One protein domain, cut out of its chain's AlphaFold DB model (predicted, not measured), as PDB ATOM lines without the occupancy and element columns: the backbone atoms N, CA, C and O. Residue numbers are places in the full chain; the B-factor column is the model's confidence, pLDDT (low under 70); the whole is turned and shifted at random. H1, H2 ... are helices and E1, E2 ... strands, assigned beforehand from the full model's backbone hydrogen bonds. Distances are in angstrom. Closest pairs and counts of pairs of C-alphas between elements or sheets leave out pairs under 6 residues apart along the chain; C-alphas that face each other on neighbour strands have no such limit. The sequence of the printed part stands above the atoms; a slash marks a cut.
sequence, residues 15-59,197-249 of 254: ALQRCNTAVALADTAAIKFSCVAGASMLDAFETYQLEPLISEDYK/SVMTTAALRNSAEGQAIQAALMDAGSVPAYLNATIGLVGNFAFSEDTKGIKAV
ATOM      1  N   ALA A  15      84.884  89.898 126.352       72.38
ATOM      2  CA  ALA A  15      84.907  89.357 127.715       72.38
ATOM      3  C   ALA A  15      84.362  90.337 128.764       72.38
ATOM      4  O   ALA A  15      83.494  89.968 129.556       72.38
ATOM      5  N   LEU A  16      84.824  91.588 128.722       76.75
ATOM      6  CA  LEU A  16      84.370  92.658 129.608       76.75
ATOM      7  C   LEU A  16      82.874  92.954 129.424       76.75
ATOM      8  O   LEU A  16      82.145  93.050 130.410       76.75
ATOM      9  N   GLN A  17      82.409  93.032 128.173       81.06
ATOM     10  CA  GLN A  17      81.006  93.287 127.850       81.06
ATOM     11  C   GLN A  17      80.100  92.194 128.436       81.06
ATOM     12  O   GLN A  17      79.083  92.491 129.065       81.06
ATOM     13  N   ARG A  18      80.498  90.922 128.299       80.12
ATOM     14  CA  ARG A  18      79.769  89.774 128.862       80.12
ATOM     15  C   ARG A  18      79.770  89.776 130.388       80.12
ATOM     16  O   ARG A  18      78.722  89.530 130.978       80.12
ATOM     17  N   CYS A  19      80.901  90.089 131.024       82.62
ATOM     18  CA  CYS A  19      80.978  90.220 132.480       82.62
ATOM     19  C   CYS A  19      80.055  91.333 132.994       82.62
ATOM     20  O   CYS A  19      79.237  91.074 133.874       82.62
ATOM     21  N   ASN A  20      80.116  92.534 132.411       86.94
ATOM     22  CA  ASN A  20      79.261  93.655 132.811       86.94
ATOM     23  C   ASN A  20      77.775  93.351 132.564       86.94
ATOM     24  O   ASN A  20      76.955  93.590 133.447       86.94
ATOM     25  N   THR A  21      77.433  92.732 131.427       85.56
ATOM     26  CA  THR A  21      76.062  92.272 131.135       85.56
ATOM     27  C   THR A  21      75.562  91.290 132.195       85.56
ATOM     28  O   THR A  21      74.453  91.444 132.700       85.56
ATOM     29  N   ALA A  22      76.371  90.293 132.563       82.31
ATOM     30  CA  ALA A  22      75.977  89.279 133.536       82.31
ATOM     31  C   ALA A  22      75.780  89.855 134.949       82.31
ATOM     32  O   ALA A  22      74.815  89.492 135.617       82.31
ATOM     33  N   VAL A  23      76.638  90.789 135.379       87.19
ATOM     34  CA  VAL A  23      76.459  91.522 136.647       87.19
ATOM     35  C   VAL A  23      75.183  92.371 136.607       87.19
ATOM     36  O   VAL A  23      74.401  92.349 137.555       87.19
ATOM     37  N   ALA A  24      74.952  93.102 135.511       86.25
ATOM     38  CA  ALA A  24      73.849  94.053 135.375       86.25
ATOM     39  C   ALA A  24      72.469  93.399 135.276       86.25
ATOM     40  O   ALA A  24      71.504  93.916 135.838       86.25
ATOM     41  N   LEU A  25      72.368  92.248 134.602       81.06
ATOM     42  CA  LEU A  25      71.123  91.479 134.538       81.06
ATOM     43  C   LEU A  25      70.657  91.017 135.925       81.06
ATOM     44  O   LEU A  25      69.470  90.737 136.086       81.06
ATOM     45  N   ALA A  26      71.572  90.934 136.904       64.31
ATOM     46  CA  ALA A  26      71.331  90.472 138.272       64.31
ATOM     47  C   ALA A  26      70.597  89.117 138.357       64.31
ATOM     48  O   ALA A  26      70.052  88.762 139.406       64.31
ATOM     49  N   ASP A  27      70.584  88.360 137.255       55.25
ATOM     50  CA  ASP A  27      69.961  87.053 137.196       55.25
ATOM     51  C   ASP A  27      70.741  86.107 138.109       55.25
ATOM     52  O   ASP A  27      71.949  86.232 138.318       55.25
ATOM     53  N   THR A  28      70.022  85.163 138.696       51.66
ATOM     54  CA  THR A  28      70.394  84.408 139.901       51.66
ATOM     55  C   THR A  28      71.600  83.460 139.742       51.66
ATOM     56  O   THR A  28      71.922  82.692 140.652       51.66
ATOM     57  N   ALA A  29      72.315  83.540 138.617       54.09
ATOM     58  CA  ALA A  29      73.480  82.753 138.246       54.09
ATOM     59  C   ALA A  29      74.823  83.477 138.513       54.09
ATOM     60  O   ALA A  29      75.442  84.064 137.629       54.09
ATOM     61  N   ALA A  30      75.336  83.288 139.731       65.69
ATOM     62  CA  ALA A  30      76.757  83.325 140.120       65.69
ATOM     63  C   ALA A  30      77.580  84.637 140.034       65.69
ATOM     64  O   ALA A  30      78.389  84.851 140.939       65.69
ATOM     65  N   ILE A  31      77.445  85.498 139.019       76.12
ATOM     66  CA  ILE A  31      78.349  86.655 138.836       76.12
ATOM     67  C   ILE A  31      77.812  87.889 139.570       76.12
ATOM     68  O   ILE A  31      76.786  88.448 139.203       76.12
ATOM     69  N   LYS A  32      78.528  88.330 140.611       83.19
ATOM     70  CA  LYS A  32      78.114  89.449 141.483       83.19
ATOM     71  C   LYS A  32      78.865  90.760 141.244       83.19
ATOM     72  O   LYS A  32      78.400  91.814 141.675       83.19
ATOM     73  N   PHE A  33      80.021  90.705 140.593       85.06
ATOM     74  CA  PHE A  33      80.855  91.867 140.306       85.06
ATOM     75  C   PHE A  33      81.821  91.590 139.145       85.06
ATOM     76  O   PHE A  33      82.098  90.430 138.832       85.06
ATOM     77  N   SER A  34      82.352  92.651 138.537       85.31
ATOM     78  CA  SER A  34      83.406  92.606 137.515       85.31
ATOM     79  C   SER A  34      84.579  93.510 137.912       85.31
ATOM     80  O   SER A  34      84.373  94.577 138.484       85.31
ATOM     81  N   CYS A  35      85.819  93.103 137.624       82.19
ATOM     82  CA  CYS A  35      86.980  93.997 137.719       82.19
ATOM     83  C   CYS A  35      87.078  94.819 136.429       82.19
ATOM     84  O   CYS A  35      87.033  94.250 135.336       82.19
ATOM     85  N   VAL A  36      87.192  96.142 136.545       82.12
ATOM     86  CA  VAL A  36      87.081  97.072 135.416       82.12
ATOM     87  C   VAL A  36      88.184  98.132 135.485       82.12
ATOM     88  O   VAL A  36      88.394  98.766 136.520       82.12
ATOM     89  N   ALA A  37      88.887  98.338 134.369       79.38
ATOM     90  CA  ALA A  37      89.886  99.395 134.222       79.38
ATOM     91  C   ALA A  37      89.230 100.779 134.067       79.38
ATOM     92  O   ALA A  37      88.109 100.878 133.576       79.38
ATOM     93  N   GLY A  38      89.930 101.860 134.434       77.38
ATOM     94  CA  GLY A  38      89.355 103.216 134.535       77.38
ATOM     95  C   GLY A  38      88.562 103.692 133.304       77.38
ATOM     96  O   GLY A  38      87.457 104.203 133.444       77.38
ATOM     97  N   ALA A  39      89.074 103.454 132.095       75.06
ATOM     98  CA  ALA A  39      88.418 103.808 130.827       75.06
ATOM     99  C   ALA A  39      87.088 103.068 130.608       75.06
ATOM    100  O   ALA A  39      86.164 103.605 130.007       75.06
ATOM    101  N   SER A  40      86.989 101.844 131.120       83.12
ATOM    102  CA  SER A  40      85.816 100.982 130.999       83.12
ATOM    103  C   SER A  40      84.785 101.200 132.110       83.12
ATOM    104  O   SER A  40      83.680 100.669 132.021       83.12
ATOM    105  N   MET A  41      85.110 101.972 133.154       85.50
ATOM    106  CA  MET A  41      84.161 102.283 134.232       85.50
ATOM    107  C   MET A  41      83.000 103.136 133.756       85.50
ATOM    108  O   MET A  41      81.887 102.962 134.241       85.50
ATOM    109  N   LEU A  42      83.258 104.046 132.813       83.62
ATOM    110  CA  LEU A  42      82.221 104.910 132.270       83.62
ATOM    111  C   LEU A  42      81.179 104.086 131.504       83.62
ATOM    112  O   LEU A  42      79.997 104.239 131.766       83.62
ATOM    113  N   ASP A  43      81.604 103.136 130.664       85.62
ATOM    114  CA  ASP A  43      80.691 102.194 130.000       85.62
ATOM    115  C   ASP A  43      79.976 101.272 131.007       85.62
ATOM    116  O   ASP A  43      78.758 101.098 130.940       85.62
ATOM    117  N   ALA A  44      80.693 100.744 132.009       88.25
ATOM    118  CA  ALA A  44      80.092  99.973 133.102       88.25
ATOM    119  C   ALA A  44      78.998 100.761 133.855       88.25
ATOM    120  O   ALA A  44      78.008 100.176 134.294       88.25
ATOM    121  N   PHE A  45      79.135 102.080 133.977       89.75
ATOM    122  CA  PHE A  45      78.117 102.942 134.568       89.75
ATOM    123  C   PHE A  45      76.991 103.285 133.586       89.75
ATOM    124  O   PHE A  45      75.833 102.975 133.850       89.75
ATOM    125  N   GLU A  46      77.307 103.898 132.447       88.38
ATOM    126  CA  GLU A  46      76.318 104.432 131.507       88.38
ATOM    127  C   GLU A  46      75.484 103.316 130.863       88.38
ATOM    128  O   GLU A  46      74.252 103.380 130.877       88.38
ATOM    129  N   THR A  47      76.134 102.256 130.373       90.44
ATOM    130  CA  THR A  47      75.476 101.148 129.662       90.44
ATOM    131  C   THR A  47      74.864 100.121 130.616       90.44
ATOM    132  O   THR A  47      73.784  99.594 130.343       90.44
ATOM    133  N   TYR A  48      75.530  99.831 131.741       90.12
ATOM    134  CA  TYR A  48      75.185  98.701 132.622       90.12
ATOM    135  C   TYR A  48      74.683  99.097 134.019       90.12
ATOM    136  O   TYR A  48      74.274  98.223 134.782       90.12
ATOM    137  N   GLN A  49      74.673 100.394 134.354       90.62
ATOM    138  CA  GLN A  49      74.224 100.926 135.650       90.62
ATOM    139  C   GLN A  49      74.970 100.301 136.849       90.62
ATOM    140  O   GLN A  49      74.401 100.083 137.924       90.62
ATOM    141  N   LEU A  50      76.257  99.990 136.655       91.38
ATOM    142  CA  LEU A  50      77.138  99.467 137.694       91.38
ATOM    143  C   LEU A  50      77.842 100.608 138.439       91.38
ATOM    144  O   LEU A  50      78.296 101.584 137.847       91.38
ATOM    145  N   GLU A  51      77.991 100.442 139.747       91.06
ATOM    146  CA  GLU A  51      78.714 101.339 140.645       91.06
ATOM    147  C   GLU A  51      79.961 100.631 141.207       91.06
ATOM    148  O   GLU A  51      79.927  99.418 141.448       91.06
ATOM    149  N   PRO A  52      81.061 101.354 141.476       91.38
ATOM    150  CA  PRO A  52      82.230 100.778 142.120       91.38
ATOM    151  C   PRO A  52      81.943 100.428 143.588       91.38
ATOM    152  O   PRO A  52      81.431 101.229 144.378       91.38
ATOM    153  N   LEU A  53      82.316  99.207 143.964       91.75
ATOM    154  CA  LEU A  53      82.292  98.705 145.334       91.75
ATOM    155  C   LEU A  53      83.604  99.037 146.061       91.75
ATOM    156  O   LEU A  53      83.592  99.490 147.206       91.75
ATOM    157  N   ILE A  54      84.730  98.828 145.378       91.69
ATOM    158  CA  ILE A  54      86.097  99.091 145.845       91.69
ATOM    159  C   ILE A  54      86.977  99.535 144.671       91.69
ATOM    160  O   ILE A  54      86.680  99.187 143.527       91.69
ATOM    161  N   SER A  55      88.086 100.207 144.978       91.62
ATOM    162  CA  SER A  55      89.159 100.531 144.034       91.62
ATOM    163  C   SER A  55      90.514 100.022 144.521       91.62
ATOM    164  O   SER A  55      90.753  99.910 145.727       91.62
ATOM    165  N   GLU A  56      91.409  99.751 143.575       90.50
ATOM    166  CA  GLU A  56      92.839  99.570 143.818       90.50
ATOM    167  C   GLU A  56      93.436 100.828 144.454       90.50
ATOM    168  O   GLU A  56      93.227 101.943 143.979       90.50
ATOM    169  N   ASP A  57      94.216 100.655 145.514       90.69
ATOM    170  CA  ASP A  57      94.970 101.733 146.140       90.69
ATOM    171  C   ASP A  57      96.466 101.541 145.873       90.69
ATOM    172  O   ASP A  57      97.110 100.637 146.413       90.69
ATOM    173  N   TYR A  58      97.024 102.401 145.025       87.88
ATOM    174  CA  TYR A  58      98.454 102.426 144.707       87.88
ATOM    175  C   TYR A  58      99.297 103.104 145.804       87.88
ATOM    176  O   TYR A  58     100.522 103.020 145.760       87.88
ATOM    177  N   LYS A  59      98.665 103.765 146.795       85.81
ATOM    178  CA  LYS A  59      99.314 104.441 147.940       85.81
ATOM    179  C   LYS A  59     100.419 105.432 147.549       85.81
ATOM    180  O   LYS A  59     101.459 105.510 148.198       85.81
ATOM    181  N   SER A 197      88.700  99.298 139.499       89.75
ATOM    182  CA  SER A 197      87.634  99.089 140.487       89.75
ATOM    183  C   SER A 197      86.881  97.798 140.243       89.75
ATOM    184  O   SER A 197      86.737  97.334 139.111       89.75
ATOM    185  N   VAL A 198      86.332  97.257 141.326       90.75
ATOM    186  CA  VAL A 198      85.341  96.186 141.270       90.75
ATOM    187  C   VAL A 198      83.960  96.824 141.168       90.75
ATOM    188  O   VAL A 198      83.502  97.464 142.114       90.75
ATOM    189  N   MET A 199      83.309  96.660 140.021       90.31
ATOM    190  CA  MET A 199      81.992  97.210 139.700       90.31
ATOM    191  C   MET A 199      80.891  96.200 140.044       90.31
ATOM    192  O   MET A 199      81.042  94.997 139.824       90.31
ATOM    193  N   THR A 200      79.768  96.673 140.580       91.75
ATOM    194  CA  THR A 200      78.596  95.851 140.922       91.75
ATOM    195  C   THR A 200      77.299  96.652 140.789       91.75
ATOM    196  O   THR A 200      77.331  97.862 140.590       91.75
ATOM    197  N   THR A 201      76.135  96.012 140.891       91.50
ATOM    198  CA  THR A 201      74.855  96.732 140.850       91.50
ATOM    199  C   THR A 201      74.653  97.570 142.114       91.50
ATOM    200  O   THR A 201      75.014  97.156 143.220       91.50
ATOM    201  N   ALA A 202      73.988  98.722 141.983       90.75
ATOM    202  CA  ALA A 202      73.605  99.549 143.131       90.75
ATOM    203  C   ALA A 202      72.785  98.760 144.178       90.75
ATOM    204  O   ALA A 202      72.910  98.994 145.381       90.75
ATOM    205  N   ALA A 203      71.986  97.778 143.740       90.31
ATOM    206  CA  ALA A 203      71.236  96.888 144.623       90.31
ATOM    207  C   ALA A 203      72.153  96.018 145.501       90.31
ATOM    208  O   ALA A 203      71.919  95.925 146.708       90.31
ATOM    209  N   LEU A 204      73.215  95.420 144.938       89.75
ATOM    210  CA  LEU A 204      74.171  94.660 145.744       89.75
ATOM    211  C   LEU A 204      75.000  95.594 146.631       89.75
ATOM    212  O   LEU A 204      75.075  95.337 147.832       89.75
ATOM    213  N   ARG A 205      75.554  96.687 146.083       90.12
ATOM    214  CA  ARG A 205      76.396  97.665 146.808       90.12
ATOM    215  C   ARG A 205      75.739  98.184 148.091       90.12
ATOM    216  O   ARG A 205      76.402  98.284 149.119       90.12
ATOM    217  N   ASN A 206      74.433  98.455 148.048       90.06
ATOM    218  CA  ASN A 206      73.665  98.964 149.190       90.06
ATOM    219  C   ASN A 206      73.088  97.866 150.111       90.06
ATOM    220  O   ASN A 206      72.441  98.177 151.110       90.06
ATOM    221  N   SER A 207      73.308  96.585 149.804       91.06
ATOM    222  CA  SER A 207      72.861  95.460 150.634       91.06
ATOM    223  C   SER A 207      73.883  95.087 151.716       91.06
ATOM    224  O   SER A 207      75.085  95.320 151.576       91.06
ATOM    225  N   ALA A 208      73.423  94.405 152.768       92.44
ATOM    226  CA  ALA A 208      74.310  93.820 153.778       92.44
ATOM    227  C   ALA A 208      75.287  92.779 153.184       92.44
ATOM    228  O   ALA A 208      76.391  92.611 153.700       92.44
ATOM    229  N   GLU A 209      74.914  92.105 152.086       90.44
ATOM    230  CA  GLU A 209      75.823  91.205 151.368       90.44
ATOM    231  C   GLU A 209      76.941  91.989 150.663       90.44
ATOM    232  O   GLU A 209      78.109  91.638 150.809       90.44
ATOM    233  N   GLY A 210      76.617  93.078 149.959       89.62
ATOM    234  CA  GLY A 210      77.617  93.927 149.304       89.62
ATOM    235  C   GLY A 210      78.590  94.564 150.292       89.62
ATOM    236  O   GLY A 210      79.789  94.578 150.033       89.62
ATOM    237  N   GLN A 211      78.106  95.002 151.457       91.50
ATOM    238  CA  GLN A 211      78.957  95.503 152.545       91.50
ATOM    239  C   GLN A 211      79.895  94.413 153.095       91.50
ATOM    240  O   GLN A 211      81.073  94.677 153.336       91.50
ATOM    241  N   ALA A 212      79.414  93.174 153.241       91.38
ATOM    242  CA  ALA A 212      80.251  92.047 153.649       91.38
ATOM    243  C   ALA A 212      81.303  91.680 152.583       91.38
ATOM    244  O   ALA A 212      82.450  91.401 152.931       91.38
ATOM    245  N   ILE A 213      80.942  91.725 151.293       89.69
ATOM    246  CA  ILE A 213      81.874  91.525 150.170       89.69
ATOM    247  C   ILE A 213      82.928  92.641 150.146       89.69
ATOM    248  O   ILE A 213      84.115  92.344 150.054       89.69
ATOM    249  N   GLN A 214      82.524  93.908 150.287       91.69
ATOM    250  CA  GLN A 214      83.430  95.061 150.345       91.69
ATOM    251  C   GLN A 214      84.457  94.905 151.472       91.69
ATOM    252  O   GLN A 214      85.658  95.009 151.225       91.69
ATOM    253  N   ALA A 215      83.999  94.590 152.688       92.06
ATOM    254  CA  ALA A 215      84.874  94.375 153.837       92.06
ATOM    255  C   ALA A 215      85.839  93.193 153.626       92.06
ATOM    256  O   ALA A 215      87.026  93.321 153.912       92.06
ATOM    257  N   ALA A 216      85.358  92.072 153.076       90.25
ATOM    258  CA  ALA A 216      86.190  90.903 152.794       90.25
ATOM    259  C   ALA A 216      87.253  91.170 151.711       90.25
ATOM    260  O   ALA A 216      88.383  90.705 151.838       90.25
ATOM    261  N   LEU A 217      86.917  91.936 150.667       89.31
ATOM    262  CA  LEU A 217      87.876  92.326 149.631       89.31
ATOM    263  C   LEU A 217      88.913  93.326 150.165       89.31
ATOM    264  O   LEU A 217      90.082  93.216 149.816       89.31
ATOM    265  N   MET A 218      88.524  94.263 151.037       90.69
ATOM    266  CA  MET A 218      89.469  95.177 151.696       90.69
ATOM    267  C   MET A 218      90.427  94.448 152.648       90.69
ATOM    268  O   MET A 218      91.624  94.732 152.636       90.69
ATOM    269  N   ASP A 219      89.924  93.494 153.437       90.56
ATOM    270  CA  ASP A 219      90.737  92.649 154.321       90.56
ATOM    271  C   ASP A 219      91.733  91.800 153.514       90.56
ATOM    272  O   ASP A 219      92.940  91.853 153.757       90.56
ATOM    273  N   ALA A 220      91.262  91.123 152.461       87.31
ATOM    274  CA  ALA A 220      92.119  90.383 151.536       87.31
ATOM    275  C   ALA A 220      93.149  91.292 150.838       87.31
ATOM    276  O   ALA A 220      94.319  90.928 150.721       87.31
ATOM    277  N   GLY A 221      92.757  92.510 150.453       86.56
ATOM    278  CA  GLY A 221      93.635  93.537 149.883       86.56
ATOM    279  C   GLY A 221      94.717  94.067 150.830       86.56
ATOM    280  O   GLY A 221      95.622  94.767 150.379       86.56
ATOM    281  N   SER A 222      94.673  93.733 152.124       86.94
ATOM    282  CA  SER A 222      95.783  93.989 153.054       86.94
ATOM    283  C   SER A 222      96.905  92.942 152.965       86.94
ATOM    284  O   SER A 222      98.001  93.172 153.476       86.94
ATOM    285  N   VAL A 223      96.657  91.807 152.297       86.56
ATOM    286  CA  VAL A 223      97.578  90.669 152.188       86.56
ATOM    287  C   VAL A 223      98.317  90.718 150.841       86.56
ATOM    288  O   VAL A 223      97.705  90.457 149.804       86.56
ATOM    289  N   PRO A 224      99.646  90.956 150.798       81.75
ATOM    290  CA  PRO A 224     100.380  91.077 149.530       81.75
ATOM    291  C   PRO A 224     100.290  89.839 148.625       81.75
ATOM    292  O   PRO A 224     100.281  89.956 147.405       81.75
ATOM    293  N   ALA A 225     100.166  88.643 149.210       80.94
ATOM    294  CA  ALA A 225      99.997  87.394 148.463       80.94
ATOM    295  C   ALA A 225      98.630  87.262 147.757       80.94
ATOM    296  O   ALA A 225      98.500  86.443 146.850       80.94
ATOM    297  N   TYR A 226      97.621  88.039 148.167       81.62
ATOM    298  CA  TYR A 226      96.321  88.108 147.494       81.62
ATOM    299  C   TYR A 226      96.359  89.073 146.303       81.62
ATOM    300  O   TYR A 226      95.872  88.729 145.230       81.62
ATOM    301  N   LEU A 227      96.986  90.244 146.469       80.69
ATOM    302  CA  LEU A 227      97.166  91.217 145.385       80.69
ATOM    303  C   LEU A 227      98.047  90.647 144.262       80.69
ATOM    304  O   LEU A 227      97.652  90.655 143.100       80.69
ATOM    305  N   ASN A 228      99.180  90.040 144.626       74.38
ATOM    306  CA  ASN A 228     100.149  89.482 143.677       74.38
ATOM    307  C   ASN A 228      99.814  88.026 143.277       74.38
ATOM    308  O   ASN A 228     100.696  87.244 142.899       74.38
ATOM    309  N   ALA A 229      98.547  87.615 143.412       70.06
ATOM    310  CA  ALA A 229      98.120  86.251 143.131       70.06
ATOM    311  C   ALA A 229      98.364  85.886 141.656       70.06
ATOM    312  O   ALA A 229      97.923  86.566 140.727       70.06
ATOM    313  N   THR A 230      99.072  84.776 141.451       62.53
ATOM    314  CA  THR A 230      99.470  84.270 140.131       62.53
ATOM    315  C   THR A 230      98.650  83.032 139.782       62.53
ATOM    316  O   THR A 230      98.610  82.077 140.559       62.53
ATOM    317  N   ILE A 231      98.022  83.022 138.604       58.44
ATOM    318  CA  ILE A 231      97.286  81.866 138.076       58.44
ATOM    319  C   ILE A 231      98.046  81.321 136.863       58.44
ATOM    320  O   ILE A 231      98.029  81.886 135.769       58.44
ATOM    321  N   GLY A 232      98.740  80.198 137.059       62.97
ATOM    322  CA  GLY A 232      99.579  79.591 136.025       62.97
ATOM    323  C   GLY A 232     100.787  80.467 135.687       62.97
ATOM    324  O   GLY A 232     101.648  80.675 136.535       62.97
ATOM    325  N   LEU A 233     100.854  80.958 134.446       54.16
ATOM    326  CA  LEU A 233     101.909  81.866 133.969       54.16
ATOM    327  C   LEU A 233     101.512  83.353 134.035       54.16
ATOM    328  O   LEU A 233     102.308  84.205 133.652       54.16
ATOM    329  N   VAL A 234     100.294  83.671 134.489       53.09
ATOM    330  CA  VAL A 234      99.781  85.047 134.564       53.09
ATOM    331  C   VAL A 234      99.806  85.509 136.019       53.09
ATOM    332  O   VAL A 234      98.993  85.068 136.835       53.09
ATOM    333  N   GLY A 235     100.765  86.375 136.348       54.69
ATOM    334  CA  GLY A 235     100.765  87.139 137.597       54.69
ATOM    335  C   GLY A 235      99.700  88.237 137.573       54.69
ATOM    336  O   GLY A 235      99.252  88.627 136.496       54.69
ATOM    337  N   ASN A 236      99.318  88.740 138.748       61.16
ATOM    338  CA  ASN A 236      98.466  89.930 138.895       61.16
ATOM    339  C   ASN A 236      97.123  89.795 138.137       61.16
ATOM    340  O   ASN A 236      96.677  90.690 137.426       61.16
ATOM    341  N   PHE A 237      96.485  88.623 138.254       61.09
ATOM    342  CA  PHE A 237      95.310  88.259 137.446       61.09
ATOM    343  C   PHE A 237      94.047  89.084 137.765       61.09
ATOM    344  O   PHE A 237      93.180  89.233 136.907       61.09
ATOM    345  N   ALA A 238      93.916  89.581 138.999       68.56
ATOM    346  CA  ALA A 238      92.706  90.256 139.483       68.56
ATOM    347  C   ALA A 238      92.861  91.773 139.696       68.56
ATOM    348  O   ALA A 238      91.849  92.475 139.683       68.56
ATOM    349  N   PHE A 239      94.094  92.252 139.891       79.62
ATOM    350  CA  PHE A 239      94.439  93.640 140.214       79.62
ATOM    351  C   PHE A 239      95.764  94.029 139.544       79.62
ATOM    352  O   PHE A 239      96.588  93.157 139.275       79.62
ATOM    353  N   SER A 240      95.997  95.322 139.306       79.81
ATOM    354  CA  SER A 240      97.247  95.837 138.728       79.81
ATOM    355  C   SER A 240      98.474  95.489 139.584       79.81
ATOM    356  O   SER A 240      98.399  95.499 140.811       79.81
ATOM    357  N   GLU A 241      99.629  95.280 138.949       77.81
ATOM    358  CA  GLU A 241     100.915  94.983 139.609       77.81
ATOM    359  C   GLU A 241     101.377  96.060 140.610       77.81
ATOM    360  O   GLU A 241     102.001  95.765 141.632       77.81
ATOM    361  N   ASP A 242     101.026  97.320 140.353       80.81
ATOM    362  CA  ASP A 242     101.332  98.452 141.224       80.81
ATOM    363  C   ASP A 242     100.343  98.613 142.396       80.81
ATOM    364  O   ASP A 242     100.539  99.487 143.240       80.81
ATOM    365  N   THR A 243      99.317  97.759 142.515       87.44
ATOM    366  CA  THR A 243      98.340  97.795 143.621       87.44
ATOM    367  C   THR A 243      99.019  97.510 144.959       87.44
ATOM    368  O   THR A 243      99.601  96.446 145.162       87.44
ATOM    369  N   LYS A 244      98.918  98.442 145.915       87.88
ATOM    370  CA  LYS A 244      99.491  98.301 147.267       87.88
ATOM    371  C   LYS A 244      98.413  98.164 148.357       87.88
ATOM    372  O   LYS A 244      98.739  98.110 149.547       87.88
ATOM    373  N   GLY A 245      97.133  98.135 147.985       90.12
ATOM    374  CA  GLY A 245      95.981  97.973 148.872       90.12
ATOM    375  C   GLY A 245      94.649  98.065 148.125       90.12
ATOM    376  O   GLY A 245      94.618  98.203 146.905       90.12
ATOM    377  N   ILE A 246      93.544  98.015 148.869       91.12
ATOM    378  CA  ILE A 246      92.180  98.172 148.349       91.12
ATOM    379  C   ILE A 246      91.432  99.184 149.228       91.12
ATOM    380  O   ILE A 246      91.450  99.068 150.455       91.12
ATOM    381  N   LYS A 247      90.763 100.166 148.609       90.81
ATOM    382  CA  LYS A 247      90.002 101.235 149.284       90.81
ATOM    383  C   LYS A 247      88.509 101.130 148.942       90.81
ATOM    384  O   LYS A 247      88.144 100.833 147.806       90.81
ATOM    385  N   ALA A 248      87.635 101.395 149.913       87.75
ATOM    386  CA  ALA A 248      86.204 101.568 149.654       87.75
ATOM    387  C   ALA A 248      85.946 102.857 148.859       87.75
ATOM    388  O   ALA A 248      86.541 103.895 149.152       87.75
ATOM    389  N   VAL A 249      85.010 102.807 147.909       81.69
ATOM    390  CA  VAL A 249      84.607 103.984 147.127       81.69
ATOM    391  C   VAL A 249      83.404 104.660 147.780       81.69
ATOM    392  O   VAL A 249      82.270 104.174 147.703       81.69
TER     393      VAL A 249
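What this domain is: This is residues 15 to 59 and 197 to 249 of the 254 residues of the protein "Transferrin-like domain-containing protein" of Chlorella variabilis (UniProt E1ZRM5). A four-stranded twisted sheet is layered between helices: H1 and H2 cover one face at its E1 and E3 part, and the long helix H4 covers the other face at its E2 and E4 part, making three layers, helices on both faces of a sheet. From the far end of H4 the chain passes through the short H5 into a long loop, residues 228 to 244, and returns as edge strand E4. The printed part has 98 residues, with five named helices and four named strands in the order H1 E1 H2 E2 E3 H3 H4 H5 E4, of mixed class. The sheet order is E1 E3 E2 E4, antiparallel throughout. The whole is compact, with a radius of gyration of the C-alphas of 13.2 A and spans of 32 by 28 by 24 A.

Where its parts are: H1, residues 15 to 25, begins at C-alpha 15 (84.907, 89.357, 127.715) and measures 15.5 A. E1 is residues 34 to 36, 6.2 A, and H2 residues 38 to 46, 13.4 A. E2, residues 50 to 57, is 19.9 A and bends by 55 degrees at residue 53. After the cut come E3, residues 197 to 201, 13.0 A, and H3, residues 202 to 205, 5.0 A. H4, residues 208 to 220, is 18.3 A and begins at (74.310, 93.820, 153.778). H5 is residues 224 to 227, 5.2 A. E4, residues 245 to 248, 10.4 A, ends at (86.204, 101.568, 149.654).

How they stand to each other: In the sheet N 34 and O 199 of E1 and E3 are 3.0 A apart, N 53 and O 198 of E2 and E3 2.8 A, and N 55 and O 247 of E2 and E4 2.9 A, within hydrogen-bond range. E1, H2, E2 form a split strand-helix-strand unit, two strands running the same way with E3 between them, with a right-handed crossover. H1 is over E1 and E3 at a height over the sheet of 8.5 A; its closest C-alphas to E1 are Cys 19 and Ser 34, 6.1 A. H2 is over E3 at 9.0 A. H1 and H2 are close but not clearly touching, Asn 20 and Ala 44 having the closest C-alphas, 6.4 A. H4, on the opposite face from H2, is over E4 and only just over E2, with 3 C-alphas there, at 8.3 A; the closest C-alphas of H4 and E4 are Met 218 and Ile 246, 5.2 A. H3, on the same face as H4, is over E2. H5 only grazes the sheet. H1 and H4 have each O i to N i+4 pair within hydrogen-bond range, H2 3 of 5, and H3 and H5 are too short for one.

The domain as a whole: The C-alphas farthest apart, those of Asn 206 and Leu 233, are 36.4 A apart. Residues 60 to 196 are not printed, and C-alphas 59 and 197 are 14.9 A apart across that cut. The link from H5 to E4, 17 residues, is long. Mean pLDDT of the printed part is 82.4, with residues 26 to 30 and 230 to 238 under 70.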